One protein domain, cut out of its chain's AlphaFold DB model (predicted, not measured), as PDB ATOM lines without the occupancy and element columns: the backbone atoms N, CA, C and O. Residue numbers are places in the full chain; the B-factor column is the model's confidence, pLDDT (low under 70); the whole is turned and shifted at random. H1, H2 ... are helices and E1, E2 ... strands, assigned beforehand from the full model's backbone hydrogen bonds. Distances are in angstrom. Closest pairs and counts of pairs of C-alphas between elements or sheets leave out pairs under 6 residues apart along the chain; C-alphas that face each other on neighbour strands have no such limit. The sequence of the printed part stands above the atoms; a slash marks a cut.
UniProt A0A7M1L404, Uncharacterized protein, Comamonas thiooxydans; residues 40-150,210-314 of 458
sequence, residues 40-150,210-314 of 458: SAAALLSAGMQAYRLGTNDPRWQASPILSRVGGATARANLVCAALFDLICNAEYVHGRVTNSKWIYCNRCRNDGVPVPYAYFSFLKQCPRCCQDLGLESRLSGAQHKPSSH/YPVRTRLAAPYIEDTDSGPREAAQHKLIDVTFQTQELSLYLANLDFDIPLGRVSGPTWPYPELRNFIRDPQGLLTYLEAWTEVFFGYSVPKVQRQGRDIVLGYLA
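AT A GLANCE: This is residues 40 to 150 and 210 to 314 of the 458 residues of an uncharacterized protein of Comamonas thiooxydans (UniProt A0A7M1L404). A strongly twisted antiparallel sheet of five strands has a cluster of helices at its E5 end: H5 and H6 pack on one face there, near E5 and E4 alone, H1 packs on them from farther out, and H3 crosses H6. H6 runs from this cluster to H7, with H4 packed on H7, while the long loop of residues 216 to 245 reaches far outward around Asp 225. The printed part has 216 residues, with seven named helices and five strands in the order H1 H2 H3 E1 E2 H4 E3 E4 E5 H5 H6 H7; the sheet's order is E1 E2 E3 E4 E5. The class is mixed, helices and strands, with under half of the residues in named elements. The whole is compact, with a radius of gyration of the C-alphas of 18.0 A and spans of 62 by 44 by 38 A.

HOW THE PARTS SIT: Edge strand E1, residues 103 to 106, forms a hairpin with E2, residues 118 to 121; N 104 and O 120 are 2.8 A apart. E2 is antiparallel to E3, residues 212 to 215, with N 121 and O 212 2.8 A apart. E3, E4, residues 246 to 250, and edge strand E5, residues 255 to 260, form a meander, each strand the antiparallel neighbour of the one before; N 213 and O 247 are 2.8 A apart, N 248 and O 257 2.9 A. H5, residues 269 to 277, and H6, residues 279 to 296, are on one face of the sheet, making two layers, helices over a sheet. H5 lies over E5 at a height over the sheet of 8.1 A. H6 is the hub, touching four helices. H1, residues 40 to 55, touches H5 at a shallow tilt of 10 degrees, the same way, closest at the C-alphas of Ala 47 and Arg 277, 4.8 A. H3, residues 73 to 94, touches H6 about perpendicular, at 88 degrees, closest at the C-alphas of Ala 83 and Trp 289, 6.5 A. H7, residues 306 to 313, touches H6, closest at the C-alphas of Gly 295 and Asp 307, 4.5 A. H4, residues 130 to 134, touches H7, closest at the C-alphas of Gln 132 and Val 309, 5.6 A. Every O i to N i+4 pair is within hydrogen-bond range in H1, H3, H4 and H5, against 13 of 14 in H6 and 3 of 4 in H7.

IN THESE COORDINATES: H1 begins at C-alpha 40 (96.007, 96.940, 75.421) and is 22.1 A long; H3 is 31.4 A and H6 25.2 A. H2, residues 60 to 63, is too short for an O i to N i+4 pair, and is close to H6 but not clearly touching. E5, 14.5 A, begins at C-alpha 255 (110.738, 78.948, 78.150), and H7 ends at C-alpha 313 (119.680, 89.302, 81.515).

THE WHOLE: The C-alphas farthest apart, of Gly 72 and Asp 225, are 62.4 A apart. Residues 151 to 209 are not printed, and C-alphas 150 and 210 are 19.9 A apart across the cut. The links E1 to E2 and E3 to E4 are long. Mean pLDDT of the printed part is 92.1; residues 110 to 113 and 135 to 137 are under 70.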
ATOM      1  N   SER A  40      95.487  98.306  75.377       97.62
ATOM      2  CA  SER A  40      96.007  96.940  75.421       97.62
ATOM      3  C   SER A  40      96.913  96.701  76.632       97.62
ATOM      4  O   SER A  40      96.817  95.647  77.263       97.62
ATOM      5  N   ALA A  41      97.724  97.688  77.026       97.94
ATOM      6  CA  ALA A  41      98.538  97.633  78.239       97.94
ATOM      7  C   ALA A  41      97.690  97.526  79.516       97.94
ATOM      8  O   ALA A  41      97.989  96.712  80.390       97.94
ATOM      9  N   ALA A  42      96.602  98.293  79.619       97.94
ATOM     10  CA  ALA A  42      95.685  98.227  80.753       97.94
ATOM     11  C   ALA A  42      94.932  96.892  80.817       97.94
ATOM     12  O   ALA A  42      94.799  96.307  81.891       97.94
ATOM     13  N   ALA A  43      94.499  96.356  79.674       98.31
ATOM     14  CA  ALA A  43      93.890  95.030  79.610       98.31
ATOM     15  C   ALA A  43      94.884  93.907  79.967       98.31
ATOM     16  O   ALA A  43      94.503  92.933  80.616       98.31
ATOM     17  N   LEU A  44      96.159  94.041  79.579       98.62
ATOM     18  CA  LEU A  44      97.229  93.128  79.986       98.62
ATOM     19  C   LEU A  44      97.438  93.179  81.505       98.62
ATOM     20  O   LEU A  44      97.403  92.146  82.167       98.62
ATOM     21  N   LEU A  45      97.568  94.378  82.076       98.50
ATOM     22  CA  LEU A  45      97.666  94.567  83.523       98.50
ATOM     23  C   LEU A  45      96.458  93.963  84.252       98.50
ATOM     24  O   LEU A  45      96.627  93.266  85.251       98.50
ATOM     25  N   SER A  46      95.251  94.172  83.720       98.50
ATOM     26  CA  SER A  46      94.015  93.616  84.273       98.50
ATOM     27  C   SER A  46      94.042  92.087  84.314       98.50
ATOM     28  O   SER A  46      93.861  91.497  85.382       98.50
ATOM     29  N   ALA A  47      94.370  91.443  83.189       98.62
ATOM     30  CA  ALA A  47      94.480  89.989  83.102       98.62
ATOM     31  C   ALA A  47      95.517  89.427  84.087       98.62
ATOM     32  O   ALA A  47      95.235  88.449  84.778       98.62
ATOM     33  N   GLY A  48      96.682  90.073  84.205       98.56
ATOM     34  CA  GLY A  48      97.715  89.682  85.165       98.56
ATOM     35  C   GLY A  48      97.257  89.800  86.620       98.56
ATOM     36  O   GLY A  48      97.485  88.895  87.416       98.56
ATOM     37  N   MET A  49      96.555  90.876  86.983       98.25
ATOM     38  CA  MET A  49      96.049  91.063  88.349       98.25
ATOM     39  C   MET A  49      94.920  90.080  88.693       98.25
ATOM     40  O   MET A  49      94.881  89.548  89.804       98.25
ATOM     41  N   GLN A  50      94.027  89.783  87.746       98.44
ATOM     42  CA  GLN A  50      93.001  88.752  87.925       98.44
ATOM     43  C   GLN A  50      93.629  87.358  88.087       98.44
ATOM     44  O   GLN A  50      93.242  86.612  88.988       98.44
ATOM     45  N   ALA A  51      94.623  87.017  87.265       98.50
ATOM     46  CA  ALA A  51      95.338  85.750  87.361       98.50
ATOM     47  C   ALA A  51      96.132  85.629  88.668       98.50
ATOM     48  O   ALA A  51      96.132  84.559  89.276       98.50
ATOM     49  N   TYR A  52      96.734  86.723  89.156       98.12
ATOM     50  CA  TYR A  52      97.383  86.757  90.469       98.12
ATOM     51  C   TYR A  52      96.388  86.395  91.570       98.12
ATOM     52  O   TYR A  52      96.642  85.455  92.318       98.12
ATOM     53  N   ARG A  53      95.219  87.052  91.600       97.56
ATOM     54  CA  ARG A  53      94.147  86.759  92.565       97.56
ATOM     55  C   ARG A  53      93.740  85.285  92.561       97.56
ATOM     56  O   ARG A  53      93.518  84.701  93.618       97.56
ATOM     57  N   LEU A  54      93.611  84.688  91.377       97.88
ATOM     58  CA  LEU A  54      93.242  83.277  91.224       97.88
ATOM     59  C   LEU A  54      94.384  82.326  91.629       97.88
ATOM     60  O   LEU A  54      94.125  81.226  92.113       97.88
ATOM     61  N   GLY A  55      95.638  82.749  91.452       96.75
ATOM     62  CA  GLY A  55      96.851  81.976  91.730       96.75
ATOM     63  C   GLY A  55      97.443  82.155  93.132       96.75
ATOM     64  O   GLY A  55      98.502  81.594  93.409       96.75
ATOM     65  N   THR A  56      96.819  82.914  94.036       94.75
ATOM     66  CA  THR A  56      97.401  83.236  95.358       94.75
ATOM     67  C   THR A  56      97.665  82.014  96.239       94.75
ATOM     68  O   THR A  56      98.618  82.005  97.022       94.75
ATOM     69  N   ASN A  57      96.856  80.961  96.089       94.94
ATOM     70  CA  ASN A  57      96.994  79.704  96.830       94.94
ATOM     71  C   ASN A  57      97.781  78.630  96.060       94.94
ATOM     72  O   ASN A  57      97.806  77.475  96.485       94.94
ATOM     73  N   ASP A  58      98.403  78.979  94.930       97.06
ATOM     74  CA  ASP A  58      99.190  78.024  94.157       97.06
ATOM     75  C   ASP A  58     100.379  77.491  94.988       97.06
ATOM     76  O   ASP A  58     101.106  78.284  95.604       97.06
ATOM     77  N   PRO A  59     100.622  76.164  95.009       96.62
ATOM     78  CA  PRO A  59     101.722  75.570  95.765       96.62
ATOM     79  C   PRO A  59     103.105  76.116  95.401       96.62
ATOM     80  O   PRO A  59     104.004  76.074  96.243       96.62
ATOM     81  N   ARG A  60     103.308  76.655  94.190       96.38
ATOM     82  CA  ARG A  60     104.593  77.232  93.773       96.38
ATOM     83  C   ARG A  60     105.033  78.391  94.653       96.38
ATOM     84  O   ARG A  60     106.231  78.525  94.883       96.38
ATOM     85  N   TRP A  61     104.112  79.147  95.248       95.94
ATOM     86  CA  TRP A  61     104.459  80.182  96.229       95.94
ATOM     87  C   TRP A  61     105.181  79.652  97.473       95.94
ATOM     88  O   TRP A  61     105.747  80.445  98.217       95.94
ATOM     89  N   GLN A  62     105.138  78.342  97.725       94.50
ATOM     90  CA  GLN A  62     105.822  77.690  98.845       94.50
ATOM     91  C   GLN A  62     106.886  76.690  98.378       94.50
ATOM     92  O   GLN A  62     107.913  76.538  99.031       94.50
ATOM     93  N   ALA A  63     106.652  76.008  97.255       95.81
ATOM     94  CA  ALA A  63     107.492  74.912  96.783       95.81
ATOM     95  C   ALA A  63     108.515  75.321  95.710       95.81
ATOM     96  O   ALA A  63     109.521  74.635  95.541       95.81
ATOM     97  N   SER A  64     108.279  76.411  94.970       96.06
ATOM     98  CA  SER A  64     109.212  76.866  93.931       96.06
ATOM     99  C   SER A  64     110.502  77.375  94.573       96.06
ATOM    100  O   SER A  64     110.422  78.218  95.470       96.06
ATOM    101  N   PRO A  65     111.696  76.978  94.098       94.38
ATOM    102  CA  PRO A  65     112.966  77.496  94.618       94.38
ATOM    103  C   PRO A  65     113.129  79.010  94.397       94.38
ATOM    104  O   PRO A  65     113.991  79.638  95.013       94.38
ATOM    105  N   ILE A  66     112.311  79.601  93.520       95.25
ATOM    106  CA  ILE A  66     112.324  81.030  93.213       95.25
ATOM    107  C   ILE A  66     111.191  81.743  93.955       95.25
ATOM    108  O   ILE A  66     111.469  82.641  94.750       95.25
ATOM    109  N   LEU A  67     109.927  81.346  93.748       96.19
ATOM    110  CA  LEU A  67     108.789  82.085  94.319       96.19
ATOM    111  C   LEU A  67     108.661  81.949  95.837       96.19
ATOM    112  O   LEU A  67     108.190  82.888  96.471       96.19
ATOM    113  N   SER A  68     109.121  80.846  96.437       94.69
ATOM    114  CA  SER A  68     109.123  80.684  97.903       94.69
ATOM    115  C   SER A  68     110.001  81.702  98.633       94.69
ATOM    116  O   SER A  68     109.842  81.921  99.832       94.69
ATOM    117  N   ARG A  69     110.921  82.355  97.911       94.19
ATOM    118  CA  ARG A  69     111.765  83.436  98.434       94.19
ATOM    119  C   ARG A  69     111.033  84.774  98.488       94.19
ATOM    120  O   ARG A  69     111.517  85.706  99.130       94.19
ATOM    121  N   VAL A  70     109.905  84.902  97.790       89.62
ATOM    122  CA  VAL A  70     109.043  86.078  97.895       89.62
ATOM    123  C   VAL A  70     108.329  86.004  99.240       89.62
ATOM    124  O   VAL A  70     107.790  84.963  99.599       89.62
ATOM    125  N   GLY A  71     108.356  87.104  99.997       82.19
ATOM    126  CA  GLY A  71     107.806  87.158 101.352       82.19
ATOM    127  C   GLY A  71     106.280  86.982 101.436       82.19
ATOM    128  O   GLY A  71     105.634  86.302 100.636       82.19
ATOM    129  N   GLY A  72     105.678  87.615 102.446       85.25
ATOM    130  CA  GLY A  72     104.225  87.578 102.657       85.25
ATOM    131  C   GLY A  72     103.413  88.186 101.502       85.25
ATOM    132  O   GLY A  72     103.968  88.757 100.565       85.25
ATOM    133  N   ALA A  73     102.083  88.104 101.592       83.81
ATOM    134  CA  ALA A  73     101.155  88.524 100.532       83.81
ATOM    135  C   ALA A  73     101.428  89.939  99.982       83.81
ATOM    136  O   ALA A  73     101.507  90.125  98.773       83.81
ATOM    137  N   THR A  74     101.701  90.919 100.848       86.94
ATOM    138  CA  THR A  74     102.063  92.281 100.416       86.94
ATOM    139  C   THR A  74     103.329  92.309  99.556       86.94
ATOM    140  O   THR A  74     103.355  92.969  98.524       86.94
ATOM    141  N   ALA A  75     104.368  91.558  99.929       91.06
ATOM    142  CA  ALA A  75     105.590  91.481  99.129       91.06
ATOM    143  C   ALA A  75     105.331  90.828  97.761       91.06
ATOM    144  O   ALA A  75     105.951  91.216  96.772       91.06
ATOM    145  N   ARG A  76     104.394  89.873  97.685       94.06
ATOM    146  CA  ARG A  76     103.972  89.258  96.419       94.06
ATOM    147  C   ARG A  76     103.275  90.272  95.524       94.06
ATOM    148  O   ARG A  76     103.731  90.468  94.405       94.06
ATOM    149  N   ALA A  77     102.254  90.965  96.028       95.00
ATOM    150  CA  ALA A  77     101.538  91.990  95.267       95.00
ATOM    151  C   ALA A  77     102.484  93.086  94.739       95.00
ATOM    152  O   ALA A  77     102.431  93.431  93.560       95.00
ATOM    153  N   ASN A  78     103.420  93.553  95.572       95.12
ATOM    154  CA  ASN A  78     104.468  94.505  95.187       95.12
ATOM    155  C   ASN A  78     105.297  94.029  93.986       95.12
ATOM    156  O   ASN A  78     105.470  94.757  93.005       95.12
ATOM    157  N   LEU A  79     105.816  92.799  94.051       95.75
ATOM    158  CA  LEU A  79     106.621  92.241  92.966       95.75
ATOM    159  C   LEU A  79     105.784  91.927  91.725       95.75
ATOM    160  O   LEU A  79     106.287  92.092  90.620       95.75
ATOM    161  N   VAL A  80     104.517  91.540  91.880       97.38
ATOM    162  CA  VAL A  80     103.590  91.368  90.751       97.38
ATOM    163  C   VAL A  80     103.392  92.694  90.019       97.38
ATOM    164  O   VAL A  80     103.494  92.722  88.796       97.38
ATOM    165  N   CYS A  81     103.205  93.808  90.731       97.88
ATOM    166  CA  CYS A  81     103.143  95.136  90.116       97.88
ATOM    167  C   CYS A  81     104.430  95.483  89.348       97.88
ATOM    168  O   CYS A  81     104.357  95.941  88.208       97.88
ATOM    169  N   ALA A  82     105.603  95.234  89.940       97.81
ATOM    170  CA  ALA A  82     106.890  95.485  89.286       97.81
ATOM    171  C   ALA A  82     107.118  94.593  88.050       97.81
ATOM    172  O   ALA A  82     107.600  95.070  87.023       97.81
ATOM    173  N   ALA A  83     106.735  93.318  88.121       98.44
ATOM    174  CA  ALA A  83     106.857  92.379  87.013       98.44
ATOM    175  C   ALA A  83     105.863  92.700  85.886       98.44
ATOM    176  O   ALA A  83     106.244  92.747  84.724       98.44
ATOM    177  N   LEU A  84     104.597  92.993  86.194       98.62
ATOM    178  CA  LEU A  84     103.616  93.366  85.169       98.62
ATOM    179  C   LEU A  84     103.972  94.695  84.487       98.62
ATOM    180  O   LEU A  84     103.762  94.827  83.282       98.62
ATOM    181  N   PHE A  85     104.581  95.641  85.209       98.50
ATOM    182  CA  PHE A  85     105.187  96.829  84.603       98.50
ATOM    183  C   PHE A  85     106.240  96.459  83.544       98.50
ATOM    184  O   PHE A  85     106.196  96.963  82.417       98.50
ATOM    185  N   ASP A  86     107.163  95.553  83.879       98.00
ATOM    186  CA  ASP A  86     108.170  95.065  82.938       98.00
ATOM    187  C   ASP A  86     107.516  94.364  81.744       98.00
ATOM    188  O   ASP A  86     107.943  94.578  80.610       98.00
ATOM    189  N   LEU A  87     106.475  93.557  81.955       98.56
ATOM    190  CA  LEU A  87     105.774  92.864  80.874       98.56
ATOM    191  C   LEU A  87     105.107  93.835  79.894       98.56
ATOM    192  O   LEU A  87     105.207  93.629  78.688       98.56
ATOM    193  N   ILE A  88     104.488  94.910  80.392       98.31
ATOM    194  CA  ILE A  88     103.937  95.987  79.554       98.31
ATOM    195  C   ILE A  88     105.054  96.634  78.732       98.31
ATOM    196  O   ILE A  88     104.921  96.795  77.521       98.31
ATOM    197  N   CYS A  89     106.188  96.949  79.364       97.12
ATOM    198  CA  CYS A  89     107.344  97.500  78.656       97.12
ATOM    199  C   CYS A  89     107.866  96.536  77.577       97.12
ATOM    200  O   CYS A  89     108.194  96.971  76.477       97.12
ATOM    201  N   ASN A  90     107.920  95.233  77.865       96.94
ATOM    202  CA  ASN A  90     108.312  94.199  76.904       96.94
ATOM    203  C   ASN A  90     107.334  94.114  75.727       96.94
ATOM    204  O   ASN A  90     107.774  94.084  74.580       96.94
ATOM    205  N   ALA A  91     106.027  94.120  76.000       97.75
ATOM    206  CA  ALA A  91     104.993  94.137  74.971       97.75
ATOM    207  C   ALA A  91     105.179  95.339  74.038       97.75
ATOM    208  O   ALA A  91     105.225  95.173  72.822       97.75
ATOM    209  N   GLU A  92     105.391  96.528  74.603       96.00
ATOM    210  CA  GLU A  92     105.531  97.757  73.826       96.00
ATOM    211  C   GLU A  92     106.865  97.854  73.072       96.00
ATOM    212  O   GLU A  92     106.929  98.377  71.962       96.00
ATOM    213  N   TYR A  93     107.951  97.304  73.621       93.94
ATOM    214  CA  TYR A  93     109.239  97.237  72.920       93.94
ATOM    215  C   TYR A  93     109.174  96.356  71.669       93.94
ATOM    216  O   TYR A  93     109.956  96.553  70.739       93.94
ATOM    217  N   VAL A  94     108.253  95.395  71.651       95.31
ATOM    218  CA  VAL A  94     107.984  94.507  70.517       95.31
ATOM    219  C   VAL A  94     106.948  95.128  69.572       95.31
ATOM    220  O   VAL A  94     107.131  95.116  68.352       95.31
ATOM    221  N   HIS A  95     105.895  95.722  70.127       94.81
ATOM    222  CA  HIS A  95     104.801  96.358  69.404       94.81
ATOM    223  C   HIS A  95     105.311  97.401  68.397       94.81
ATOM    224  O   HIS A  95     106.008  98.352  68.753       94.81
ATOM    225  N   GLY A  96     105.015  97.176  67.111       85.19
ATOM    226  CA  GLY A  96     105.377  98.072  66.005       85.19
ATOM    227  C   GLY A  96     106.882  98.268  65.757       85.19
ATOM    228  O   GLY A  96     107.250  99.119  64.950       85.19
ATOM    229  N   ARG A  97     107.760  97.524  66.447       89.19
ATOM    230  CA  ARG A  97     109.211  97.803  66.499       89.19
ATOM    231  C   ARG A  97     110.102  96.635  66.082       89.19
ATOM    232  O   ARG A  97     111.287  96.847  65.826       89.19
ATOM    233  N   VAL A  98     109.563  95.419  65.973       94.25
ATOM    234  CA  VAL A  98     110.305  94.287  65.395       94.25
ATOM    235  C   VAL A  98     110.610  94.577  63.923       94.25
ATOM    236  O   VAL A  98     109.741  95.010  63.168       94.25
ATOM    237  N   THR A  99     111.856  94.348  63.509       94.88
ATOM    238  CA  THR A  99     112.304  94.555  62.122       94.88
ATOM    239  C   THR A  99     112.927  93.289  61.559       94.88
ATOM    240  O   THR A  99     113.266  92.374  62.304       94.88
ATOM    241  N   ASN A 100     113.116  93.232  60.239       96.25
ATOM    242  CA  ASN A 100     113.704  92.055  59.599       96.25
ATOM    243  C   ASN A 100     115.192  91.886  59.917       96.25
ATOM    244  O   ASN A 100     115.703  90.787  59.785       96.25
ATOM    245  N   SER A 101     115.897  92.947  60.307       95.44
ATOM    246  CA  SER A 101     117.361  92.935  60.323       95.44
ATOM    247  C   SER A 101     117.962  92.742  61.705       95.44
ATOM    248  O   SER A 101     117.337  93.040  62.725       95.44
ATOM    249  N   LYS A 102     119.227  92.311  61.725       95.31
ATOM    250  CA  LYS A 102     120.075  92.265  62.926       95.31
ATOM    251  C   LYS A 102     119.540  91.332  64.018       95.31
ATOM    252  O   LYS A 102     119.654  91.625  65.212       95.31
ATOM    253  N   TRP A 103     118.972  90.200  63.619       96.94
ATOM    254  CA  TRP A 103     118.665  89.107  64.537       96.94
ATOM    255  C   TRP A 103     119.939  88.327  64.837       96.94
ATOM    256  O   TRP A 103     120.765  88.117  63.957       96.94
ATOM    257  N   ILE A 104     120.112  87.881  66.074       95.56
ATOM    258  CA  ILE A 104     121.266  87.080  66.474       95.56
ATOM    259  C   ILE A 104     120.987  85.623  66.112       95.56
ATOM    260  O   ILE A 104     120.090  85.013  66.694       95.56
ATOM    261  N   TYR A 105     121.763  85.056  65.193       96.06
ATOM    262  CA  TYR A 105     121.739  83.626  64.901       96.06
ATOM    263  C   TYR A 105     122.414  82.824  66.020       96.06
ATOM    264  O   TYR A 105     123.512  83.163  66.463       96.06
ATOM    265  N   CYS A 106     121.787  81.747  66.482       93.88
ATOM    266  CA  CYS A 106     122.404  80.809  67.417       93.88
ATOM    267  C   CYS A 106     121.825  79.404  67.214       93.88
ATOM    268  O   CYS A 106     120.628  79.176  67.372       93.88
ATOM    269  N   ASN A 107     122.706  78.458  66.900       92.12
ATOM    270  CA  ASN A 107     122.424  77.040  66.680       92.12
ATOM    271  C   ASN A 107     123.168  76.172  67.704       92.12
ATOM    272  O   ASN A 107     123.632  75.075  67.417       92.12
ATOM    273  N   ARG A 108     123.355  76.695  68.917       83.50
ATOM    274  CA  ARG A 108     124.064  75.984  69.980       83.50
ATOM    275  C   ARG A 108     123.162  74.944  70.655       83.50
ATOM    276  O   ARG A 108     121.959  75.154  70.802       83.50
ATOM    277  N   CYS A 109     123.758  73.850  71.117       72.50
ATOM    278  CA  CYS A 109     123.111  72.853  71.974       72.50
ATOM    279  C   CYS A 109     123.139  73.292  73.441       72.50
ATOM    280  O   CYS A 109     124.133  73.864  73.887       72.50
ATOM    281  N   ARG A 110     122.096  72.963  74.207       66.50
ATOM    282  CA  ARG A 110     122.137  73.014  75.676       66.50
ATOM    283  C   ARG A 110     122.253  71.580  76.190       66.50
ATOM    284  O   ARG A 110     121.546  70.724  75.665       66.50
ATOM    285  N   ASN A 111     123.115  71.341  77.181       58.81
ATOM    286  CA  ASN A 111     123.228  70.074  77.921       58.81
ATOM    287  C   ASN A 111     123.177  68.819  77.019       58.81
ATOM    288  O   ASN A 111     122.253  68.018  77.120       58.81
ATOM    289  N   ASP A 112     124.142  68.700  76.101       58.34
ATOM    290  CA  ASP A 112     124.377  67.535  75.224       58.34
ATOM    291  C   ASP A 112     123.257  67.175  74.220       58.34
ATOM    292  O   ASP A 112     123.313  66.138  73.560       58.34
ATOM    293  N   GLY A 113     122.242  68.033  74.065       67.31
ATOM    294  CA  GLY A 113     121.140  67.831  73.120       67.31
ATOM    295  C   GLY A 113     121.486  68.107  71.650       67.31
ATOM    296  O   GLY A 113     122.563  68.589  71.314       67.31
ATOM    297  N   VAL A 114     120.529  67.841  70.756       76.06
ATOM    298  CA  VAL A 114     120.638  68.156  69.320       76.06
ATOM    299  C   VAL A 114     120.595  69.681  69.115       76.06
ATOM    300  O   VAL A 114     119.736  70.338  69.717       76.06
ATOM    301  N   PRO A 115     121.472  70.264  68.271       81.75
ATOM    302  CA  PRO A 115     121.433  71.691  67.989       81.75
ATOM    303  C   PRO A 115     120.102  72.075  67.344       81.75
ATOM    304  O   PRO A 115     119.605  71.392  66.448       81.75
ATOM    305  N   VAL A 116     119.521  73.177  67.816       88.06
ATOM    306  CA  VAL A 116     118.303  73.749  67.239       88.06
ATOM    307  C   VAL A 116     118.615  75.185  66.829       88.06
ATOM    308  O   VAL A 116     118.986  75.979  67.702       88.06
ATOM    309  N   PRO A 117     118.477  75.527  65.535       94.44
ATOM    310  CA  PRO A 117     118.817  76.849  65.046       94.44
ATOM    311  C   PRO A 117     117.710  77.836  65.414       94.44
ATOM    312  O   PRO A 117     116.537  77.641  65.096       94.44
ATOM    313  N   TYR A 118     118.099  78.913  66.085       96.12
ATOM    314  CA  TYR A 118     117.226  80.010  66.479       96.12
ATOM    315  C   TYR A 118     117.769  81.342  65.972       96.12
ATOM    316  O   TYR A 118     118.976  81.521  65.786       96.12
ATOM    317  N   ALA A 119     116.860  82.298  65.829       97.12
ATOM    318  CA  ALA A 119     117.176  83.705  65.667       97.12
ATOM    319  C   ALA A 119     116.569  84.503  66.827       97.12
ATOM    320  O   ALA A 119     115.412  84.284  67.189       97.12
ATOM    321  N   TYR A 120     117.336  85.439  67.392       96.25
ATOM    322  CA  TYR A 120     116.916  86.269  68.526       96.25
ATOM    323  C   TYR A 120     116.935  87.760  68.181       96.25
ATOM    324  O   TYR A 120     117.982  88.326  67.861       96.25
ATOM    325  N   PHE A 121     115.799  88.423  68.340       96.06
ATOM    326  CA  PHE A 121     115.680  89.873  68.344       96.06
ATOM    327  C   PHE A 121     115.949  90.384  69.765       96.06
ATOM    328  O   PHE A 121     115.070  90.385  70.628       96.06
ATOM    329  N   SER A 122     117.207  90.736  70.036       92.19
ATOM    330  CA  SER A 122     117.691  91.077  71.381       92.19
ATOM    331  C   SER A 122     117.761  92.581  71.640       92.19
ATOM    332  O   SER A 122     118.212  93.363  70.802       92.19
ATOM    333  N   PHE A 123     117.388  92.983  72.854       89.00
ATOM    334  CA  PHE A 123     117.504  94.362  73.339       89.00
ATOM    335  C   PHE A 123     118.826  94.624  74.087       89.00
ATOM    336  O   PHE A 123     119.195  95.780  74.308       89.00
ATOM    337  N   LEU A 124     119.564  93.560  74.438       85.38
ATOM    338  CA  LEU A 124     120.727  93.590  75.333       85.38
ATOM    339  C   LEU A 124     122.081  93.381  74.628       85.38
ATOM    340  O   LEU A 124     123.088  93.182  75.302       85.38
ATOM    341  N   LYS A 125     122.143  93.450  73.286       86.50
ATOM    342  CA  LYS A 125     123.381  93.275  72.487       86.50
ATOM    343  C   LYS A 125     124.116  91.952  72.714       86.50
ATOM    344  O   LYS A 125     125.332  91.877  72.553       86.50
ATOM    345  N   GLN A 126     123.398  90.910  73.099       86.69
ATOM    346  CA  GLN A 126     123.995  89.616  73.407       86.69
ATOM    347  C   GLN A 126     123.015  88.486  73.123       86.69
ATOM    348  O   GLN A 126     121.793  88.689  73.117       86.69
ATOM    349  N   CYS A 127     123.570  87.293  72.911       90.38
ATOM    350  CA  CYS A 127     122.791  86.078  72.758       90.38
ATOM    351  C   CYS A 127     122.167  85.696  74.110       90.38
ATOM    352  O   CYS A 127     122.897  85.359  75.047       90.38
ATOM    353  N   PRO A 128     120.829  85.714  74.230       89.75
ATOM    354  CA  PRO A 128     120.156  85.441  75.496       89.75
ATOM    355  C   PRO A 128     120.355  83.999  75.955       89.75
ATOM    356  O   PRO A 128     120.372  83.739  77.150       89.75
ATOM    357  N   ARG A 129     120.554  83.064  75.019       89.38
ATOM    358  CA  ARG A 129     120.822  81.661  75.325       89.38
ATOM    359  C   ARG A 129     122.256  81.457  75.809       89.38
ATOM    360  O   ARG A 129     122.452  80.998  76.923       89.38
ATOM    361  N   CYS A 130     123.258  81.854  75.024       87.88
ATOM    362  CA  CYS A 130     124.661  81.596  75.369       87.88
ATOM    363  C   CYS A 130     125.131  82.349  76.618       87.88
ATOM    364  O   CYS A 130     125.989  81.826  77.331       87.88
ATOM    365  N   CYS A 131     124.542  83.512  76.933       85.88
ATOM    366  CA  CYS A 131     124.855  84.208  78.182       85.88
ATOM    367  C   CYS A 131     124.486  83.387  79.427       85.88
ATOM    368  O   CYS A 131     125.083  83.604  80.479       85.88
ATOM    369  N   GLN A 132     123.554  82.427  79.298       85.06
ATOM    370  CA  GLN A 132     123.184  81.522  80.383       85.06
ATOM    371  C   GLN A 132     124.269  80.501  80.725       85.06
ATOM    372  O   GLN A 132     124.380  80.107  81.883       85.06
ATOM    373  N   ASP A 133     125.073  80.111  79.736       80.06
ATOM    374  CA  ASP A 133     126.023  79.007  79.874       80.06
ATOM    375  C   ASP A 133     127.468  79.501  80.040       80.06
ATOM    376  O   ASP A 133     128.237  78.924  80.802       80.06
ATOM    377  N   LEU A 134     127.856  80.557  79.314       71.12
ATOM    378  CA  LEU A 134     129.248  81.037  79.251       71.12
ATOM    379  C   LEU A 134     129.468  82.399  79.919       71.12
ATOM    380  O   LEU A 134     130.608  82.845  80.036       71.12
ATOM    381  N   GLY A 135     128.400  83.073  80.345       68.69
ATOM    382  CA  GLY A 135     128.481  84.475  80.742       68.69
ATOM    383  C   GLY A 135     128.671  85.409  79.540       68.69
ATOM    384  O   GLY A 135     128.147  85.148  78.457       68.69
ATOM    385  N   LEU A 136     129.358  86.539  79.734       65.69
ATOM    386  CA  LEU A 136     129.477  87.564  78.694       65.69
ATOM    387  C   LEU A 136     130.526  87.187  77.638       65.69
ATOM    388  O   LEU A 136     131.720  87.159  77.926       65.69
ATOM    389  N   GLU A 137     130.082  86.980  76.400       67.62
ATOM    390  CA  GLU A 137     130.941  87.110  75.218       67.62
ATOM    391  C   GLU A 137     131.014  88.584  74.771       67.62
ATOM    392  O   GLU A 137     130.356  89.461  75.343       67.62
ATOM    393  N   SER A 138     131.813  88.879  73.741       72.00
ATOM    394  CA  SER A 138     131.872  90.223  73.162       72.00
ATOM    395  C   SER A 138     130.483  90.689  72.709       72.00
ATOM    396  O   SER A 138     129.704  89.945  72.108       72.00
ATOM    397  N   ARG A 139     130.146  91.949  73.016       76.12
ATOM    398  CA  ARG A 139     128.832  92.495  72.669       76.12
ATOM    399  C   ARG A 139     128.643  92.555  71.158       76.12
ATOM    400  O   ARG A 139     129.486  93.052  70.414       76.12
ATOM    401  N   LEU A 140     127.455  92.161  70.724       84.81
ATOM    402  CA  LEU A 140     127.003  92.232  69.344       84.81
ATOM    403  C   LEU A 140     126.447  93.635  69.101       84.81
ATOM    404  O   LEU A 140     125.243  93.865  69.184       84.81
ATOM    405  N   SER A 141     127.336  94.602  68.856       75.94
ATOM    406  CA  SER A 141     127.000  96.033  68.747       75.94
ATOM    407  C   SER A 141     125.861  96.334  67.763       75.94
ATOM    408  O   SER A 141     125.093  97.269  67.993       75.94
ATOM    409  N   GLY A 142     125.708  95.522  66.713       81.81
ATOM    410  CA  GLY A 142     124.613  95.636  65.752       81.81
ATOM    411  C   GLY A 142     123.256  95.100  66.234       81.81
ATOM    412  O   GLY A 142     122.247  95.515  65.679       81.81
ATOM    413  N   ALA A 143     123.191  94.255  67.268       82.44
ATOM    414  CA  ALA A 143     121.947  93.731  67.853       82.44
ATOM    415  C   ALA A 143     121.438  94.618  69.005       82.44
ATOM    416  O   ALA A 143     121.301  94.177  70.147       82.44
ATOM    417  N   GLN A 144     121.203  95.901  68.719       78.81
ATOM    418  CA  GLN A 144     120.639  96.855  69.675       78.81
ATOM    419  C   GLN A 144     119.258  97.315  69.209       78.81
ATOM    420  O   GLN A 144     119.135  98.345  68.552       78.81
ATOM    421  N   HIS A 145     118.224  96.579  69.608       87.62
ATOM    422  CA  HIS A 145     116.833  96.895  69.251       87.62
ATOM    423  C   HIS A 145     116.090  97.727  70.298       87.62
ATOM    424  O   HIS A 145     114.883  97.930  70.216       87.62
ATOM    425  N   LYS A 146     116.810  98.210  71.314       85.38
ATOM    426  CA  LYS A 146     116.253  99.060  72.367       85.38
ATOM    427  C   LYS A 146     115.705 100.370  71.764       85.38
ATOM    428  O   LYS A 146     116.437 101.003  70.996       85.38
ATOM    429  N   PRO A 147     114.485 100.812  72.135       86.62
ATOM    430  CA  PRO A 147     113.948 102.096  71.687       86.62
ATOM    431  C   PRO A 147     114.828 103.285  72.103       86.62
ATOM    432  O   PRO A 147     115.706 103.175  72.964       86.62
ATOM    433  N   SER A 148     114.574 104.455  71.510       85.88
ATOM    434  CA  SER A 148     115.223 105.699  71.937       85.88
ATOM    435  C   SER A 148     114.891 106.007  73.402       85.88
ATOM    436  O   SER A 148     113.798 105.697  73.874       85.88
ATOM    437  N   SER A 149     115.808 106.656  74.129       82.94
ATOM    438  CA  SER A 149     115.592 107.006  75.545       82.94
ATOM    439  C   SER A 149     114.298 107.788  75.780       82.94
ATOM    440  O   SER A 149     113.664 107.620  76.813       82.94
ATOM    441  N   HIS A 150     113.909 108.615  74.810       84.94
ATOM    442  CA  HIS A 150     112.661 109.364  74.826       84.94
ATOM    443  C   HIS A 150     111.434 108.440  74.796       84.94
ATOM    444  O   HIS A 150     110.616 108.507  75.704       84.94
ATOM    445  N   TYR A 210     113.044  90.874  77.668       95.31
ATOM    446  CA  TYR A 210     113.064  89.557  77.060       95.31
ATOM    447  C   TYR A 210     113.116  89.681  75.531       95.31
ATOM    448  O   TYR A 210     112.391  90.480  74.939       95.31
ATOM    449  N   PRO A 211     113.986  88.912  74.866       95.25
ATOM    450  CA  PRO A 211     114.114  88.947  73.420       95.25
ATOM    451  C   PRO A 211     112.945  88.228  72.750       95.25
ATOM    452  O   PRO A 211     112.418  87.246  73.279       95.25
ATOM    453  N   VAL A 212     112.611  88.654  71.533       97.75
ATOM    454  CA  VAL A 212     111.766  87.840  70.653       97.75
ATOM    455  C   VAL A 212     112.642  86.759  70.038       97.75
ATOM    456  O   VAL A 212     113.753  87.047  69.587       97.75
ATOM    457  N   ARG A 213     112.174  85.513  70.006       96.62
ATOM    458  CA  ARG A 213     112.853  84.425  69.304       96.62
ATOM    459  C   ARG A 213     111.958  83.778  68.270       96.62
ATOM    460  O   ARG A 213     110.737  83.772  68.394       96.62
ATOM    461  N   THR A 214     112.604  83.197  67.272       97.75
ATOM    462  CA  THR A 214     111.973  82.276  66.336       97.75
ATOM    463  C   THR A 214     112.892  81.098  66.049       97.75
ATOM    464  O   THR A 214     114.122  81.232  66.068       97.75
ATOM    465  N   ARG A 215     112.294  79.930  65.815       95.94
ATOM    466  CA  ARG A 215     113.008  78.723  65.410       95.94
ATOM    467  C   ARG A 215     113.176  78.724  63.896       95.94
ATOM    468  O   ARG A 215     112.208  78.891  63.165       95.94
ATOM    469  N   LEU A 216     114.391  78.465  63.431       95.38
ATOM    470  CA  LEU A 216     114.679  78.307  62.012       95.38
ATOM    471  C   LEU A 216     114.427  76.853  61.582       95.38
ATOM    472  O   LEU A 216     114.659  75.912  62.344       95.38
ATOM    473  N   ALA A 217     113.952  76.666  60.350       93.31
ATOM    474  CA  ALA A 217     113.683  75.334  59.798       93.31
ATOM    475  C   ALA A 217     114.969  74.515  59.568       93.31
ATOM    476  O   ALA A 217     114.950  73.290  59.646       93.31
ATOM    477  N   ALA A 218     116.078  75.204  59.306       93.44
ATOM    478  CA  ALA A 218     117.409  74.642  59.121       93.44
ATOM    479  C   ALA A 218     118.465  75.646  59.622       93.44
ATOM    480  O   ALA A 218     118.136  76.820  59.837       93.44
ATOM    481  N   PRO A 219     119.722  75.205  59.819       94.50
ATOM    482  CA  PRO A 219     120.839  76.109  60.070       94.50
ATOM    483  C   PRO A 219     120.913  77.220  59.017       94.50
ATOM    484  O   PRO A 219     120.611  76.995  57.844       94.50
ATOM    485  N   TYR A 220     121.295  78.427  59.432       94.56
ATOM    486  CA  TYR A 220     121.366  79.568  58.520       94.56
ATOM    487  C   TYR A 220     122.595  79.422  57.619       94.56
ATOM    488  O   TYR A 220     123.718  79.397  58.120       94.56
ATOM    489  N   ILE A 221     122.391  79.326  56.305       94.94
ATOM    490  CA  ILE A 221     123.465  79.144  55.323       94.94
ATOM    491  C   ILE A 221     123.803  80.483  54.669       94.94
ATOM    492  O   ILE A 221     122.918  81.222  54.244       94.94
ATOM    493  N   GLU A 222     125.092  80.785  54.579       92.75
ATOM    494  CA  GLU A 222     125.637  81.920  53.844       92.75
ATOM    495  C   GLU A 222     126.443  81.440  52.640       92.75
ATOM    496  O   GLU A 222     127.106  80.401  52.691       92.75
ATOM    497  N   ASP A 223     126.390  82.215  51.562       91.62
ATOM    498  CA  ASP A 223     127.254  82.004  50.409       91.62
ATOM    499  C   ASP A 223     128.626  82.635  50.671       91.62
ATOM    500  O   ASP A 223     128.719  83.767  51.157       91.62
ATOM    501  N   THR A 224     129.691  81.890  50.391       89.19
ATOM    502  CA  THR A 224     131.079  82.340  50.551       89.19
ATOM    503  C   THR A 224     131.917  81.921  49.360       89.19
ATOM    504  O   THR A 224     131.510  81.057  48.590       89.19
ATOM    505  N   ASP A 225     133.130  82.460  49.243       88.56
ATOM    506  CA  ASP A 225     134.048  82.105  48.153       88.56
ATOM    507  C   ASP A 225     134.372  80.596  48.096       88.56
ATOM    508  O   ASP A 225     134.733  80.080  47.040       88.56
ATOM    509  N   SER A 226     134.218  79.861  49.207       89.94
ATOM    510  CA  SER A 226     134.371  78.399  49.269       89.94
ATOM    511  C   SER A 226     133.050  77.620  49.148       89.94
ATOM    512  O   SER A 226     133.021  76.421  49.427       89.94
ATOM    513  N   GLY A 227     131.961  78.285  48.762       92.69
ATOM    514  CA  GLY A 227     130.614  77.732  48.635       92.69
ATOM    515  C   GLY A 227     129.710  77.963  49.855       92.69
ATOM    516  O   GLY A 227     130.094  78.660  50.803       92.69
ATOM    517  N   PRO A 228     128.497  77.375  49.852       93.56
ATOM    518  CA  PRO A 228     127.532  77.534  50.934       93.56
ATOM    519  C   PRO A 228     128.040  76.920  52.243       93.56
ATOM    520  O   PRO A 228     128.378  75.735  52.291       93.56
ATOM    521  N   ARG A 229     128.052  77.704  53.323       93.94
ATOM    522  CA  ARG A 229     128.434  77.245  54.669       93.94
ATOM    523  C   ARG A 229     127.453  77.738  55.723       93.94
ATOM    524  O   ARG A 229     126.797  78.757  55.532       93.94
ATOM    525  N   GLU A 230     127.375  77.050  56.857       93.19
ATOM    526  CA  GLU A 230     126.619  77.572  57.999       93.19
ATOM    527  C   GLU A 230     127.242  78.886  58.491       93.19
ATOM    528  O   GLU A 230     128.464  79.007  58.625       93.19
ATOM    529  N   ALA A 231     126.394  79.874  58.762       92.94
ATOM    530  CA  ALA A 231     126.805  81.122  59.371       92.94
ATOM    531  C   ALA A 231     127.439  80.881  60.745       92.94
ATOM    532  O   ALA A 231     127.025  80.017  61.520       92.94
ATOM    533  N   ALA A 232     128.434  81.702  61.076       91.62
ATOM    534  CA  ALA A 232     129.049  81.666  62.394       91.62
ATOM    535  C   ALA A 232     128.009  81.917  63.503       91.62
ATOM    536  O   ALA A 232     127.066  82.699  63.333       91.62
ATOM    537  N   GLN A 233     128.213  81.289  64.666       91.00
ATOM    538  CA  GLN A 233     127.398  81.567  65.849       91.00
ATOM    539  C   GLN A 233     127.420  83.065  66.162       91.00
ATOM    540  O   GLN A 233     128.444  83.730  66.013       91.00
ATOM    541  N   HIS A 234     126.273  83.588  66.585       93.00
ATOM    542  CA  HIS A 234     126.069  84.994  66.921       93.00
ATOM    543  C   HIS A 234     126.199  85.973  65.744       93.00
ATOM    544  O   HIS A 234     126.169  87.188  65.958       93.00
ATOM    545  N   LYS A 235     126.261  85.480  64.495       93.81
ATOM    546  CA  LYS A 235     126.143  86.336  63.312       93.81
ATOM    547  C   LYS A 235     124.794  87.056  63.317       93.81
ATOM    548  O   LYS A 235     123.760  86.483  63.658       93.81
ATOM    549  N   LEU A 236     124.822  88.322  62.908       95.62
ATOM    550  CA  LEU A 236     123.617  89.095  62.659       95.62
ATOM    551  C   LEU A 236     123.030  88.711  61.301       95.62
ATOM    552  O   LEU A 236     123.714  88.819  60.283       95.62
ATOM    553  N   ILE A 237     121.784  88.253  61.310       96.06
ATOM    554  CA  ILE A 237     121.059  87.775  60.134       96.06
ATOM    555  C   ILE A 237     119.764  88.559  59.933       96.06
ATOM    556  O   ILE A 237     119.267  89.219  60.856       96.06
ATOM    557  N   ASP A 238     119.222  88.438  58.727       96.00
ATOM    558  CA  ASP A 238     117.896  88.934  58.400       96.00
ATOM    559  C   ASP A 238     116.871  87.797  58.513       96.00
ATOM    560  O   ASP A 238     117.117  86.661  58.110       96.00
ATOM    561  N   VAL A 239     115.711  88.108  59.083       96.25
ATOM    562  CA  VAL A 239     114.603  87.185  59.324       96.25
ATOM    563  C   VAL A 239     113.325  87.820  58.791       96.25
ATOM    564  O   VAL A 239     112.955  88.926  59.183       96.25
ATOM    565  N   THR A 240     112.601  87.107  57.931       95.62
ATOM    566  CA  THR A 240     111.240  87.486  57.519       95.62
ATOM    567  C   THR A 240     110.255  87.164  58.645       95.62
ATOM    568  O   THR A 240     109.503  86.198  58.571       95.62
ATOM    569  N   PHE A 241     110.307  87.929  59.735       95.00
ATOM    570  CA  PHE A 241     109.638  87.586  60.995       95.00
ATOM    571  C   PHE A 241     108.112  87.500  60.883       95.00
ATOM    572  O   PHE A 241     107.490  86.755  61.631       95.00
ATOM    573  N   GLN A 242     107.502  88.216  59.937       94.56
ATOM    574  CA  GLN A 242     106.049  88.252  59.748       94.56
ATOM    575  C   GLN A 242     105.471  86.884  59.353       94.56
ATOM    576  O   GLN A 242     104.294  86.625  59.591       94.56
ATOM    577  N   THR A 243     106.279  86.007  58.746       93.38
ATOM    578  CA  THR A 243     105.858  84.653  58.345       93.38
ATOM    579  C   THR A 243     106.224  83.581  59.369       93.38
ATOM    580  O   THR A 243     105.885  82.415  59.169       93.38
ATOM    581  N   GLN A 244     106.907  83.960  60.449       96.19
ATOM    582  CA  GLN A 244     107.407  83.040  61.461       96.19
ATOM    583  C   GLN A 244     106.495  82.997  62.682       96.19
ATOM    584  O   GLN A 244     105.890  83.999  63.056       96.19
ATOM    585  N   GLU A 245     106.471  81.845  63.353       97.62
ATOM    586  CA  GLU A 245     106.006  81.786  64.737       97.62
ATOM    587  C   GLU A 245     107.048  82.464  65.633       97.62
ATOM    588  O   GLU A 245     108.238  82.115  65.613       97.62
ATOM    589  N   LEU A 246     106.594  83.454  66.395       98.44
ATOM    590  CA  LEU A 246     107.414  84.237  67.304       98.44
ATOM    591  C   LEU A 246     107.090  83.880  68.751       98.44
ATOM    592  O   LEU A 246     105.994  83.431  69.093       98.44
ATOM    593  N   SER A 247     108.062  84.074  69.631       98.50
ATOM    594  CA  SER A 247     107.891  83.883  71.070       98.50
ATOM    595  C   SER A 247     108.681  84.923  71.848       98.50
ATOM    596  O   SER A 247     109.755  85.334  71.410       98.50
ATOM    597  N   LEU A 248     108.168  85.343  73.002       98.25
ATOM    598  CA  LEU A 248     108.945  86.100  73.978       98.25
ATOM    599  C   LEU A 248     109.729  85.089  74.819       98.25
ATOM    600  O   LEU A 248     109.139  84.237  75.485       98.25
ATOM    601  N   TYR A 249     111.057  85.152  74.757       97.56
ATOM    602  CA  TYR A 249     111.914  84.102  75.296       97.56
ATOM    603  C   TYR A 249     112.391  84.407  76.719       97.56
ATOM    604  O   TYR A 249     113.230  85.285  76.941       97.56
ATOM    605  N   LEU A 250     111.917  83.618  77.682       97.06
ATOM    606  CA  LEU A 250     112.339  83.664  79.081       97.06
ATOM    607  C   LEU A 250     113.654  82.895  79.242       97.06
ATOM    608  O   LEU A 250     113.680  81.729  79.634       97.06
ATOM    609  N   ALA A 251     114.763  83.546  78.892       93.00
ATOM    610  CA  ALA A 251     116.058  82.894  78.718       93.00
ATOM    611  C   ALA A 251     116.561  82.108  79.934       93.00
ATOM    612  O   ALA A 251     117.181  81.058  79.775       93.00
ATOM    613  N   ASN A 252     116.286  82.595  81.142       93.50
ATOM    614  CA  ASN A 252     116.697  81.944  82.378       93.50
ATOM    615  C   ASN A 252     115.946  80.640  82.670       93.50
ATOM    616  O   ASN A 252     116.542  79.737  83.254       93.50
ATOM    617  N   LEU A 253     114.700  80.515  82.205       93.88
ATOM    618  CA  LEU A 253     113.917  79.280  82.295       93.88
ATOM    619  C   LEU A 253     113.989  78.429  81.018       93.88
ATOM    620  O   LEU A 253     113.538  77.290  81.023       93.88
ATOM    621  N   ASP A 254     114.555  78.975  79.936       92.50
ATOM    622  CA  ASP A 254     114.492  78.417  78.578       92.50
ATOM    623  C   ASP A 254     113.054  78.098  78.147       92.50
ATOM    624  O   ASP A 254     112.733  77.020  77.652       92.50
ATOM    625  N   PHE A 255     112.172  79.070  78.380       96.12
ATOM    626  CA  PHE A 255     110.738  78.948  78.150       96.12
ATOM    627  C   PHE A 255     110.262  79.955  77.098       96.12
ATOM    628  O   PHE A 255     110.706  81.106  77.085       96.12
ATOM    629  N   ASP A 256     109.341  79.525  76.235       97.62
ATOM    630  CA  ASP A 256     108.684  80.376  75.243       97.62
ATOM    631  C   ASP A 256     107.299  80.794  75.694       97.62
ATOM    632  O   ASP A 256     106.419  79.952  75.867       97.62
ATOM    633  N   ILE A 257     107.077  82.104  75.777       98.50
ATOM    634  CA  ILE A 257     105.721  82.638  75.730       98.50
ATOM    635  C   ILE A 257     105.342  82.767  74.250       98.50
ATOM    636  O   ILE A 257     105.944  83.593  73.554       98.50
ATOM    637  N   PRO A 258     104.385  81.973  73.741       98.12
ATOM    638  CA  PRO A 258     104.018  82.022  72.333       98.12
ATOM    639  C   PRO A 258     103.381  83.376  72.003       98.12
ATOM    640  O   PRO A 258     102.404  83.776  72.627       98.12
ATOM    641  N   LEU A 259     103.936  84.074  71.010       98.31
ATOM    642  CA  LEU A 259     103.366  85.306  70.445       98.31
ATOM    643  C   LEU A 259     102.680  85.061  69.095       98.31
ATOM    644  O   LEU A 259     102.136  85.996  68.508       98.31
ATOM    645  N   GLY A 260     102.767  83.833  68.579       97.12
ATOM    646  CA  GLY A 260     102.273  83.466  67.259       97.12
ATOM    647  C   GLY A 260     102.923  84.281  66.140       97.12
ATOM    648  O   GLY A 260     104.020  84.828  66.281       97.12
ATOM    649  N   ARG A 261     102.219  84.380  65.015       96.94
ATOM    650  CA  ARG A 261     102.556  85.309  63.931       96.94
ATOM    651  C   ARG A 261     102.036  86.701  64.244       96.94
ATOM    652  O   ARG A 261     101.036  86.865  64.939       96.94
ATOM    653  N   VAL A 262     102.661  87.705  63.639       95.75
ATOM    654  CA  VAL A 262     102.169  89.085  63.696       95.75
ATOM    655  C   VAL A 262     100.777  89.150  63.066       95.75
ATOM    656  O   VAL A 262     100.622  88.908  61.870       95.75
ATOM    657  N   SER A 263      99.766  89.447  63.882       90.56
ATOM    658  CA  SER A 263      98.352  89.239  63.537       90.56
ATOM    659  C   SER A 263      97.503  90.515  63.491       90.56
ATOM    660  O   SER A 263      96.309  90.439  63.212       90.56
ATOM    661  N   GLY A 264      98.086  91.698  63.715       91.75
ATOM    662  CA  GLY A 264      97.347  92.957  63.649       91.75
ATOM    663  C   GLY A 264      98.033  94.131  64.348       91.75
ATOM    664  O   GLY A 264      99.162  93.992  64.821       91.75
ATOM    665  N   PRO A 265      97.347  95.288  64.430       93.44
ATOM    666  CA  PRO A 265      97.908  96.522  64.973       93.44
ATOM    667  C   PRO A 265      98.136  96.488  66.485       93.44
ATOM    668  O   PRO A 265      98.883  97.318  66.960       93.44
ATOM    669  N   THR A 266      97.528  95.563  67.232       95.19
ATOM    670  CA  THR A 266      97.701  95.445  68.694       95.19
ATOM    671  C   THR A 266      98.661  94.320  69.093       95.19
ATOM    672  O   THR A 266      98.864  94.049  70.275       95.19
ATOM    673  N   TRP A 267      99.263  93.620  68.126       97.00
ATOM    674  CA  TRP A 267     100.256  92.581  68.406       97.00
ATOM    675  C   TRP A 267     101.501  93.203  69.079       97.00
ATOM    676  O   TRP A 267     102.014  94.196  68.563       97.00
ATOM    677  N   PRO A 268     102.028  92.656  70.196       97.69
ATOM    678  CA  PRO A 268     101.821  91.297  70.713       97.69
ATOM    679  C   PRO A 268     100.852  91.185  71.906       97.69
ATOM    680  O   PRO A 268     100.785  90.131  72.542       97.69
ATOM    681  N   TYR A 269     100.122  92.248  72.258       98.12
ATOM    682  CA  TYR A 269      99.336  92.291  73.496       98.12
ATOM    683  C   TYR A 269      98.293  91.172  73.641       98.12
ATOM    684  O   TYR A 269      98.214  90.617  74.740       98.12
ATOM    685  N   PRO A 270      97.506  90.795  72.606       97.88
ATOM    686  CA  PRO A 270      96.526  89.721  72.741       97.88
ATOM    687  C   PRO A 270      97.141  88.405  73.219       97.88
ATOM    688  O   PRO A 270      96.595  87.787  74.130       97.88
ATOM    689  N   GLU A 271      98.298  88.018  72.679       98.25
ATOM    690  CA  GLU A 271      98.925  86.735  73.010       98.25
ATOM    691  C   GLU A 271      99.576  86.744  74.387       98.25
ATOM    692  O   GLU A 271      99.398  85.807  75.165       98.25
ATOM    693  N   LEU A 272     100.236  87.848  74.748       98.56
ATOM    694  CA  LEU A 272     100.747  88.025  76.105       98.56
ATOM    695  C   LEU A 272      99.614  87.995  77.133       98.56
ATOM    696  O   LEU A 272      99.740  87.337  78.163       98.56
ATOM    697  N   ARG A 273      98.484  88.650  76.838       98.38
ATOM    698  CA  ARG A 273      97.298  88.644  77.700       98.38
ATOM    699  C   ARG A 273      96.706  87.247  77.825       98.38
ATOM    700  O   ARG A 273      96.374  86.842  78.933       98.38
ATOM    701  N   ASN A 274      96.581  86.515  76.719       98.19
ATOM    702  CA  ASN A 274      96.090  85.138  76.727       98.19
ATOM    703  C   ASN A 274      96.977  84.245  77.605       98.19
ATOM    704  O   ASN A 274      96.452  83.468  78.398       98.19
ATOM    705  N   PHE A 275      98.300  84.408  77.517       98.69
ATOM    706  CA  PHE A 275      99.253  83.663  78.335       98.69
ATOM    707  C   PHE A 275      99.136  83.989  79.831       98.69
ATOM    708  O   PHE A 275      99.034  83.074  80.643       98.69
ATOM    709  N   ILE A 276      99.125  85.271  80.218       98.31
ATOM    710  CA  ILE A 276      99.115  85.635  81.647       98.31
ATOM    711  C   ILE A 276      97.734  85.585  82.302       98.31
ATOM    712  O   ILE A 276      97.662  85.647  83.522       98.31
ATOM    713  N   ARG A 277      96.641  85.506  81.530       98.00
ATOM    714  CA  ARG A 277      95.290  85.324  82.087       98.00
ATOM    715  C   ARG A 277      95.138  83.950  82.746       98.00
ATOM    716  O   ARG A 277      94.327  83.800  83.657       98.00
ATOM    717  N   ASP A 278      95.917  82.963  82.306       98.38
ATOM    718  CA  ASP A 278      96.092  81.709  83.032       98.38
ATOM    719  C   ASP A 278      97.008  81.944  84.250       98.38
ATOM    720  O   ASP A 278      98.166  82.344  84.069       98.38
ATOM    721  N   PRO A 279      96.553  81.662  85.489       98.38
ATOM    722  CA  PRO A 279      97.401  81.725  86.677       98.38
ATOM    723  C   PRO A 279      98.706  80.948  86.521       98.38
ATOM    724  O   PRO A 279      99.739  81.379  87.036       98.38
ATOM    725  N   GLN A 280      98.695  79.831  85.782       98.31
ATOM    726  CA  GLN A 280      99.911  79.062  85.567       98.31
ATOM    727  C   GLN A 280     100.923  79.811  84.699       98.31
ATOM    728  O   GLN A 280     102.108  79.824  85.041       98.31
ATOM    729  N   GLY A 281     100.455  80.460  83.628       98.50
ATOM    730  CA  GLY A 281     101.270  81.295  82.749       98.50
ATOM    731  C   GLY A 281     101.835  82.518  83.470       98.50
ATOM    732  O   GLY A 281     103.041  82.766  83.400       98.50
ATOM    733  N   LEU A 282     101.009  83.222  84.255       98.62
ATOM    734  CA  LEU A 282     101.480  84.333  85.088       98.62
ATOM    735  C   LEU A 282     102.598  83.891  86.035       98.62
ATOM    736  O   LEU A 282     103.640  84.536  86.094       98.62
ATOM    737  N   LEU A 283     102.406  82.802  86.777       98.38
ATOM    738  CA  LEU A 283     103.401  82.328  87.740       98.38
ATOM    739  C   LEU A 283     104.702  81.877  87.062       98.38
ATOM    740  O   LEU A 283     105.768  82.123  87.612       98.38
ATOM    741  N   THR A 284     104.645  81.301  85.857       98.62
ATOM    742  CA  THR A 284     105.848  80.992  85.059       98.62
ATOM    743  C   THR A 284     106.601  82.264  84.665       98.62
ATOM    744  O   THR A 284     107.827  82.328  84.766       98.62
ATOM    745  N   TYR A 285     105.877  83.311  84.255       98.69
ATOM    746  CA  TYR A 285     106.472  84.620  83.992       98.69
ATOM    747  C   TYR A 285     107.092  85.234  85.259       98.69
ATOM    748  O   TYR A 285     108.226  85.711  85.222       98.69
ATOM    749  N   LEU A 286     106.382  85.176  86.390       98.31
ATOM    750  CA  LEU A 286     106.871  85.671  87.676       98.31
ATOM    751  C   LEU A 286     108.110  84.903  88.138       98.31
ATOM    752  O   LEU A 286     109.059  85.532  88.579       98.31
ATOM    753  N   GLU A 287     108.157  83.579  87.986       97.94
ATOM    754  CA  GLU A 287     109.356  82.778  88.263       97.94
ATOM    755  C   GLU A 287     110.551  83.282  87.456       97.94
ATOM    756  O   GLU A 287     111.618  83.538  88.020       97.94
ATOM    757  N   ALA A 288     110.360  83.503  86.153       97.94
ATOM    758  CA  ALA A 288     111.427  84.001  85.300       97.94
ATOM    759  C   ALA A 288     111.901  85.396  85.730       97.94
ATOM    760  O   ALA A 288     113.105  85.639  85.831       97.94
ATOM    761  N   TRP A 289     110.967  86.310  85.988       98.12
ATOM    762  CA  TRP A 289     111.275  87.688  86.358       98.12
ATOM    763  C   TRP A 289     111.917  87.774  87.749       98.12
ATOM    764  O   TRP A 289     112.941  88.435  87.933       98.12
ATOM    765  N   THR A 290     111.366  87.058  88.729       97.56
ATOM    766  CA  THR A 290     111.830  87.049  90.120       97.56
ATOM    767  C   THR A 290     113.224  86.439  90.255       97.56
ATOM    768  O   THR A 290     114.019  86.914  91.066       97.56
ATOM    769  N   GLU A 291     113.575  85.436  89.442       96.06
ATOM    770  CA  GLU A 291     114.943  84.909  89.421       96.06
ATOM    771  C   GLU A 291     115.945  86.006  89.025       96.06
ATOM    772  O   GLU A 291     116.934  86.227  89.728       96.06
ATOM    773  N   VAL A 292     115.650  86.759  87.958       95.31
ATOM    774  CA  VAL A 292     116.483  87.889  87.515       95.31
ATOM    775  C   VAL A 292     116.522  88.994  88.572       95.31
ATOM    776  O   VAL A 292     117.599  89.518  88.855       95.31
ATOM    777  N   PHE A 293     115.391  89.316  89.204       95.62
ATOM    778  CA  PHE A 293     115.304  90.306  90.284       95.62
ATOM    779  C   PHE A 293     116.243  89.974  91.443       95.62
ATOM    780  O   PHE A 293     117.010  90.831  91.893       95.62
ATOM    781  N   PHE A 294     116.241  88.724  91.904       93.94
ATOM    782  CA  PHE A 294     117.132  88.309  92.976       93.94
ATOM    783  C   PHE A 294     118.602  88.323  92.557       93.94
ATOM    784  O   PHE A 294     119.422  88.828  93.319       93.94
ATOM    785  N   GLY A 295     118.937  87.848  91.351       91.69
ATOM    786  CA  GLY A 295     120.315  87.920  90.851       91.69
ATOM    787  C   GLY A 295     120.810  89.367  90.707       91.69
ATOM    788  O   GLY A 295     121.942  89.692  91.070       91.69
ATOM    789  N   TYR A 296     119.942  90.277  90.253       90.25
ATOM    790  CA  TYR A 296     120.238  91.709  90.166       90.25
ATOM    791  C   TYR A 296     120.461  92.357  91.538       90.25
ATOM    792  O   TYR A 296     121.329  93.222  91.675       90.25
ATOM    793  N   SER A 297     119.705  91.922  92.548       91.62
ATOM    794  CA  SER A 297     119.752  92.443  93.918       91.62
ATOM    795  C   SER A 297     121.053  92.115  94.661       91.62
ATOM    796  O   SER A 297     121.283  92.654  95.738       91.62
ATOM    797  N   VAL A 298     121.918  91.262  94.110       90.44
ATOM    798  CA  VAL A 298     123.252  91.005  94.661       90.44
ATOM    799  C   VAL A 298     124.236  92.068  94.145       90.44
ATOM    800  O   VAL A 298     124.310  92.274  92.925       90.44
ATOM    801  N   PRO A 299     125.028  92.735  95.011       87.69
ATOM    802  CA  PRO A 299     126.072  93.661  94.572       87.69
ATOM    803  C   PRO A 299     127.058  93.000  93.604       87.69
ATOM    804  O   PRO A 299     127.505  91.882  93.845       87.69
ATOM    805  N   LYS A 300     127.487  93.714  92.550       81.19
ATOM    806  CA  LYS A 300     128.412  93.194  91.514       81.19
ATOM    807  C   LYS A 300     129.605  92.432  92.078       81.19
ATOM    808  O   LYS A 300     129.918  91.349  91.604       81.19
ATOM    809  N   VAL A 301     130.267  93.031  93.064       86.38
ATOM    810  CA  VAL A 301     131.509  92.519  93.659       86.38
ATOM    811  C   VAL A 301     131.294  91.268  94.514       86.38
ATOM    812  O   VAL A 301     132.262  90.628  94.902       86.38
ATOM    813  N   GLN A 302     130.036  90.923  94.804       89.69
ATOM    814  CA  GLN A 302     129.642  89.771  95.615       89.69
ATOM    815  C   GLN A 302     128.986  88.659  94.785       89.69
ATOM    816  O   GLN A 302     128.762  87.574  95.314       89.69
ATOM    817  N   ARG A 303     128.672  88.898  93.504       85.75
ATOM    818  CA  ARG A 303     128.000  87.907  92.650       85.75
ATOM    819  C   ARG A 303     128.902  86.714  92.376       85.75
ATOM    820  O   ARG A 303     130.076  86.874  92.044       85.75
ATOM    821  N   GLN A 304     128.320  85.524  92.441       88.06
ATOM    822  CA  GLN A 304     128.994  84.266  92.136       88.06
ATOM    823  C   GLN A 304     128.050  83.342  91.359       88.06
ATOM    824  O   GLN A 304     126.829  83.451  91.466       88.06
ATOM    825  N   GLY A 305     128.614  82.437  90.554       88.12
ATOM    826  CA  GLY A 305     127.857  81.408  89.833       88.12
ATOM    827  C   GLY A 305     126.648  81.958  89.064       88.12
ATOM    828  O   GLY A 305     126.792  82.779  88.157       88.12
ATOM    829  N   ARG A 306     125.445  81.505  89.446       88.81
ATOM    830  CA  ARG A 306     124.167  81.842  88.798       88.81
ATOM    831  C   ARG A 306     123.860  83.345  88.797       88.81
ATOM    832  O   ARG A 306     123.299  83.835  87.817       88.81
ATOM    833  N   ASP A 307     124.274  84.087  89.824       87.69
ATOM    834  CA  ASP A 307     123.997  85.528  89.934       87.69
ATOM    835  C   ASP A 307     124.703  86.340  88.841       87.69
ATOM    836  O   ASP A 307     124.174  87.342  88.357       87.69
ATOM    837  N   ILE A 308     125.894  85.898  88.419       84.06
ATOM    838  CA  ILE A 308     126.653  86.536  87.333       84.06
ATOM    839  C   ILE A 308     125.852  86.442  86.034       84.06
ATOM    840  O   ILE A 308     125.642  87.442  85.348       84.06
ATOM    841  N   VAL A 309     125.359  85.241  85.746       86.50
ATOM    842  CA  VAL A 309     124.578  84.935  84.552       86.50
ATOM    843  C   VAL A 309     123.262  85.715  84.514       86.50
ATOM    844  O   VAL A 309     122.918  86.313  83.495       86.50
ATOM    845  N   LEU A 310     122.526  85.733  85.627       88.31
ATOM    846  CA  LEU A 310     121.268  86.478  85.746       88.31
ATOM    847  C   LEU A 310     121.486  87.982  85.589       88.31
ATOM    848  O   LEU A 310     120.678  88.659  84.955       88.31
ATOM    849  N   GLY A 311     122.614  88.491  86.088       83.06
ATOM    850  CA  GLY A 311     123.023  89.875  85.888       83.06
ATOM    851  C   GLY A 311     123.099  90.269  84.413       83.06
ATOM    852  O   GLY A 311     122.794  91.410  84.089       83.06
ATOM    853  N   TYR A 312     123.436  89.350  83.504       83.12
ATOM    854  CA  TYR A 312     123.468  89.655  82.074       83.12
ATOM    855  C   TYR A 312     122.081  89.777  81.449       83.12
ATOM    856  O   TYR A 312     121.934  90.506  80.476       83.12
ATOM    857  N   LEU A 313     121.052  89.140  82.004       88.31
ATOM    858  CA  LEU A 313     119.680  89.302  81.515       88.31
ATOM    859  C   LEU A 313     119.033  90.618  81.959       88.31
ATOM    860  O   LEU A 313     118.009  91.012  81.405       88.31
ATOM    861  N   ALA A 314     119.608  91.303  82.945       89.56
ATOM    862  CA  ALA A 314     119.057  92.545  83.453       89.56
ATOM    863  C   ALA A 314     119.522  93.770  82.648       89.56
ATOM    864  O   ALA A 314     120.693  93.924  82.290       89.56
TER     865      ALA A 314